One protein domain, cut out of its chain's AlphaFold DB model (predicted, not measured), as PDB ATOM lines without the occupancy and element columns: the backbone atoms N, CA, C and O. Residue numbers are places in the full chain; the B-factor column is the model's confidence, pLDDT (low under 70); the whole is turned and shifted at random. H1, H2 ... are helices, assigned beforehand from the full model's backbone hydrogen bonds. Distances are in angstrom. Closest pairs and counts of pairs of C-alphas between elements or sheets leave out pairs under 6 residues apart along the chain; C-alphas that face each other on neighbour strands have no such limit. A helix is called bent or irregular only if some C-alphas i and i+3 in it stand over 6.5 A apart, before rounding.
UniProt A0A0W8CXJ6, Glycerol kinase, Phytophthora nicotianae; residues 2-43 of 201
ATOM      1  N   VAL A   2     162.896 238.839 270.161       55.16
ATOM      2  CA  VAL A   2     163.286 239.494 268.887       55.16
ATOM      3  C   VAL A   2     163.743 240.962 269.031       55.16
ATOM      4  O   VAL A   2     164.715 241.364 268.403       55.16
ATOM      5  N   HIS A   3     163.132 241.743 269.931       53.56
ATOM      6  CA  HIS A   3     163.502 243.155 270.147       53.56
ATOM      7  C   HIS A   3     164.941 243.376 270.649       53.56
ATOM      8  O   HIS A   3     165.531 244.410 270.355       53.56
ATOM      9  N   ARG A   4     165.532 242.414 271.375       56.00
ATOM     10  CA  ARG A   4     166.929 242.523 271.834       56.00
ATOM     11  C   ARG A   4     167.934 242.269 270.708       56.00
ATOM     12  O   ARG A   4     168.992 242.880 270.709       56.00
ATOM     13  N   TYR A   5     167.596 241.415 269.740       54.62
ATOM     14  CA  TYR A   5     168.450 241.153 268.576       54.62
ATOM     15  C   TYR A   5     168.504 242.349 267.624       54.62
ATOM     16  O   TYR A   5     169.572 242.657 267.104       54.62
ATOM     17  N   PHE A   6     167.383 243.054 267.448       56.31
ATOM     18  CA  PHE A   6     167.329 244.255 266.611       56.31
ATOM     19  C   PHE A   6     168.219 245.381 267.157       56.31
ATOM     20  O   PHE A   6     169.008 245.944 266.407       56.31
ATOM     21  N   ALA A   7     168.190 245.624 268.473       59.28
ATOM     22  CA  ALA A   7     169.048 246.623 269.116       59.28
ATOM     23  C   ALA A   7     170.553 246.285 269.012       59.28
ATOM     24  O   ALA A   7     171.385 247.175 268.869       59.28
ATOM     25  N   VAL A   8     170.916 244.996 269.053       59.69
ATOM     26  CA  VAL A   8     172.312 244.543 268.886       59.69
ATOM     27  C   VAL A   8     172.785 244.680 267.432       59.69
ATOM     28  O   VAL A   8     173.930 245.062 267.204       59.69
ATOM     29  N   LEU A   9     171.918 244.417 266.451       59.09
ATOM     30  CA  LEU A   9     172.202 244.624 265.024       59.09
ATOM     31  C   LEU A   9     172.385 246.108 264.676       59.09
ATOM     32  O   LEU A   9     173.292 246.452 263.923       59.09
ATOM     33  N   GLU A  10     171.570 246.981 265.264       60.19
ATOM     34  CA  GLU A  10     171.663 248.434 265.096       60.19
ATOM     35  C   GLU A  10     172.971 248.984 265.698       60.19
ATOM     36  O   GLU A  10     173.676 249.762 265.058       60.19
ATOM     37  N   LEU A  11     173.382 248.476 266.868       60.53
ATOM     38  CA  LEU A  11     174.693 248.756 267.471       60.53
ATOM     39  C   LEU A  11     175.869 248.175 266.665       60.53
ATOM     40  O   LEU A  11     176.920 248.806 266.580       60.53
ATOM     41  N   MET A  12     175.712 247.003 266.037       59.56
ATOM     42  CA  MET A  12     176.731 246.432 265.144       59.56
ATOM     43  C   MET A  12     176.907 247.232 263.851       59.56
ATOM     44  O   MET A  12     178.021 247.288 263.338       59.56
ATOM     45  N   GLY A  13     175.850 247.876 263.348       62.12
ATOM     46  CA  GLY A  13     175.933 248.799 262.211       62.12
ATOM     47  C   GLY A  13     176.710 250.085 262.519       62.12
ATOM     48  O   GLY A  13     177.242 250.707 261.603       62.12
ATOM     49  N   LEU A  14     176.817 250.456 263.801       65.44
ATOM     50  CA  LEU A  14     177.602 251.599 264.285       65.44
ATOM     51  C   LEU A  14     179.070 251.246 264.572       65.44
ATOM     52  O   LEU A  14     179.899 252.143 264.734       65.44
ATOM     53  N   LEU A  15     179.416 249.956 264.645       68.38
ATOM     54  CA  LEU A  15     180.795 249.517 264.827       68.38
ATOM     55  C   LEU A  15     181.531 249.575 263.488       68.38
ATOM     56  O   LEU A  15     181.147 248.921 262.517       68.38
ATOM     57  N   SER A  16     182.642 250.314 263.453       70.44
ATOM     58  CA  SER A  16     183.582 250.288 262.332       70.44
ATOM     59  C   SER A  16     183.888 248.843 261.943       70.44
ATOM     60  O   SER A  16     184.239 248.019 262.796       70.44
ATOM     61  N   SER A  17     183.761 248.527 260.650       81.94
ATOM     62  CA  SER A  17     184.008 247.170 260.161       81.94
ATOM     63  C   SER A  17     185.417 246.703 260.560       81.94
ATOM     64  O   SER A  17     186.333 247.526 260.670       81.94
ATOM     65  N   PRO A  18     185.663 245.395 260.744       82.56
ATOM     66  CA  PRO A  18     187.001 244.899 261.071       82.56
ATOM     67  C   PRO A  18     188.087 245.380 260.093       82.56
ATOM     68  O   PRO A  18     189.208 245.661 260.511       82.56
ATOM     69  N   ALA A  19     187.749 245.536 258.808       83.75
ATOM     70  CA  ALA A  19     188.635 246.107 257.795       83.75
ATOM     71  C   ALA A  19     188.909 247.606 258.023       83.75
ATOM     72  O   ALA A  19     190.053 248.040 257.915       83.75
ATOM     73  N   CYS A  20     187.889 248.389 258.390       84.12
ATOM     74  CA  CYS A  20     188.052 249.791 258.776       84.12
ATOM     75  C   CYS A  20     188.945 249.926 260.018       84.12
ATOM     76  O   CYS A  20     189.886 250.715 260.012       84.12
ATOM     77  N   ASN A  21     188.738 249.085 261.035       85.25
ATOM     78  CA  ASN A  21     189.573 249.072 262.236       85.25
ATOM     79  C   ASN A  21     191.033 248.697 261.947       85.25
ATOM     80  O   ASN A  21     191.929 249.239 262.587       85.25
ATOM     81  N   ARG A  22     191.300 247.793 260.993       86.94
ATOM     82  CA  ARG A  22     192.677 247.495 260.553       86.94
ATOM     83  C   ARG A  22     193.323 248.707 259.882       86.94
ATOM     84  O   ARG A  22     194.388 249.122 260.319       86.94
ATOM     85  N   ARG A  23     192.626 249.339 258.932       86.62
ATOM     86  CA  ARG A  23     193.104 250.555 258.247       86.62
ATOM     87  C   ARG A  23     193.359 251.714 259.212       86.62
ATOM     88  O   ARG A  23     194.338 252.431 259.060       86.62
ATOM     89  N   LEU A  24     192.502 251.894 260.219       86.31
ATOM     90  CA  LEU A  24     192.696 252.912 261.257       86.31
ATOM     91  C   LEU A  24     193.939 252.639 262.108       86.31
ATOM     92  O   LEU A  24     194.645 253.577 262.459       86.31
ATOM     93  N   LYS A  25     194.220 251.372 262.436       86.94
ATOM     94  CA  LYS A  25     195.430 250.999 263.181       86.94
ATOM     95  C   LYS A  25     196.701 251.231 262.368       86.94
ATOM     96  O   LYS A  25     197.676 251.708 262.935       86.94
ATOM     97  N   GLU A  26     196.676 250.915 261.075       85.38
ATOM     98  CA  GLU A  26     197.776 251.210 260.147       85.38
ATOM     99  C   GLU A  26     198.013 252.722 260.060       85.38
ATOM    100  O   GLU A  26     199.109 253.185 260.352       85.38
ATOM    101  N   LEU A  27     196.960 253.509 259.811       85.88
ATOM    102  CA  LEU A  27     197.059 254.972 259.772       85.88
ATOM    103  C   LEU A  27     197.572 255.560 261.094       85.88
ATOM    104  O   LEU A  27     198.352 256.506 261.098       85.88
ATOM    105  N   TYR A  28     197.132 255.018 262.229       87.19
ATOM    106  CA  TYR A  28     197.607 255.455 263.538       87.19
ATOM    107  C   TYR A  28     199.104 255.179 263.733       87.19
ATOM    108  O   TYR A  28     199.795 255.997 264.339       87.19
ATOM    109  N   ALA A  29     199.612 254.054 263.220       85.19
ATOM    110  CA  ALA A  29     201.040 253.760 263.246       85.19
ATOM    111  C   ALA A  29     201.827 254.776 262.400       85.19
ATOM    112  O   ALA A  29     202.758 255.384 262.922       85.19
ATOM    113  N   ASP A  30     201.380 255.057 261.171       82.12
ATOM    114  CA  ASP A  30     202.002 256.060 260.295       82.12
ATOM    115  C   ASP A  30     202.031 257.455 260.946       82.12
ATOM    116  O   ASP A  30     203.039 258.167 260.919       82.12
ATOM    117  N   LEU A  31     200.923 257.855 261.582       88.06
ATOM    118  CA  LEU A  31     200.826 259.137 262.281       88.06
ATOM    119  C   LEU A  31     201.770 259.229 263.480       88.06
ATOM    120  O   LEU A  31     202.215 260.326 263.814       88.06
ATOM    121  N   LYS A  32     202.099 258.103 264.119       91.56
ATOM    122  CA  LYS A  32     203.024 258.069 265.253       91.56
ATOM    123  C   LYS A  32     204.459 258.363 264.819       91.56
ATOM    124  O   LYS A  32     205.161 259.105 265.506       91.56
ATOM    125  N   ASP A  33     204.879 257.830 263.676       89.19
ATOM    126  CA  ASP A  33     206.204 258.114 263.120       89.19
ATOM    127  C   ASP A  33     206.300 259.582 262.684       89.19
ATOM    128  O   ASP A  33     207.265 260.275 263.018       89.19
ATOM    129  N   PHE A  34     205.248 260.102 262.043       90.12
ATOM    130  CA  PHE A  34     205.149 261.521 261.702       90.12
ATOM    131  C   PHE A  34     205.178 262.434 262.940       90.12
ATOM    132  O   PHE A  34     205.879 263.450 262.954       90.12
ATOM    133  N   GLU A  35     204.441 262.079 263.997       93.81
ATOM    134  CA  GLU A  35     204.437 262.809 265.267       93.81
ATOM    135  C   GLU A  35     205.835 262.816 265.897       93.81
ATOM    136  O   GLU A  35     206.293 263.856 266.373       93.81
ATOM    137  N   SER A  36     206.531 261.677 265.869       94.25
ATOM    138  CA  SER A  36     207.895 261.543 266.384       94.25
ATOM    139  C   SER A  36     208.862 262.501 265.683       94.25
ATOM    140  O   SER A  36     209.538 263.291 266.348       94.25
ATOM    141  N   VAL A  37     208.867 262.514 264.342       93.31
ATOM    142  CA  VAL A  37     209.696 263.442 263.553       93.31
ATOM    143  C   VAL A  37     209.303 264.894 263.827       93.31
ATOM    144  O   VAL A  37     210.170 265.733 264.061       93.31
ATOM    145  N   SER A  38     208.004 265.199 263.877       91.94
ATOM    146  CA  SER A  38     207.509 266.556 264.150       91.94
ATOM    147  C   SER A  38     207.946 267.073 265.523       91.94
ATOM    148  O   SER A  38     208.334 268.232 265.646       91.94
ATOM    149  N   LYS A  39     207.944 266.221 266.555       92.50
ATOM    150  CA  LYS A  39     208.466 266.561 267.887       92.50
ATOM    151  C   LYS A  39     209.980 266.744 267.876       92.50
ATOM    152  O   LYS A  39     210.473 267.691 268.482       92.50
ATOM    153  N   ALA A  40     210.717 265.886 267.171       92.94
ATOM    154  CA  ALA A  40     212.166 266.032 267.035       92.94
ATOM    155  C   ALA A  40     212.534 267.376 266.383       92.94
ATOM    156  O   ALA A  40     213.432 268.068 266.863       92.94
ATOM    157  N   LEU A  41     211.762 267.805 265.376       91.94
ATOM    158  CA  LEU A  41     211.926 269.104 264.721       91.94
ATOM    159  C   LEU A  41     211.698 270.307 265.643       91.94
ATOM    160  O   LEU A  41     212.148 271.403 265.315       91.94
ATOM    161  N   GLN A  42     211.017 270.136 266.779       89.38
ATOM    162  CA  GLN A  42     210.816 271.187 267.784       89.38
ATOM    163  C   GLN A  42     212.023 271.369 268.720       89.38
ATOM    164  O   GLN A  42     212.033 272.299 269.535       89.38
ATOM    165  N   GLY A  43     213.035 270.503 268.605       86.38
ATOM    166  CA  GLY A  43     214.283 270.585 269.354       86.38
ATOM    167  C   GLY A  43     215.117 271.825 269.013       86.38
ATOM    168  O   GLY A  43     214.941 272.474 267.984       86.38
TER     169      GLY A  43
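This is residues 2 to 43 of the 201 residues of the protein "Glycerol kinase" of Phytophthora nicotianae (UniProt A0A0W8CXJ6). What shape does the model show? Two helices follow each other nearly end to end in a long rod, the shorter H1 first and the longer H2 after it, with a sideways step at the tight link between them; neither folds back on the other. What is it made of? The printed part has 42 residues, with two named helices in the order H1, H2 and no named strand, and its class is all helix. How compact is it? It is extended, with a radius of gyration of the C-alphas of 18.0 A and spans of 59 by 17 by 7 A.

Where does the first helix run? H1 holds residues 2 to 14, from C-alpha 2 at (163.286, 239.494, 268.887) to C-alpha 14 at (177.602, 251.599, 264.285), 19.3 A from first to last C-alpha. Where does the second run? H2 holds residues 18 to 40 and is 33.4 A long from first to last C-alpha, ending with C-alpha 40 at (212.166, 266.032, 267.035).

Do the helices meet? H1 and H2 are apart, with no C-alpha of the one within 8 A of the other. What joins them? A tight link of three residues, 15 to 17, joins them. What do the backbones show? In H1 and H2 every O i to N i+4 pair is within hydrogen-bond range, and neither helix is bent.

How long is it? The C-alphas of Val 2 and Gly 43, the two farthest apart, are 59.7 A apart. Is there a cut? The printed part, residues 2 to 43, has no cut. Where is confidence low? Residues 2 to 15 are under 70; the mean pLDDT is 59 for H1, 88 for H2 and 78.0 for the printed part.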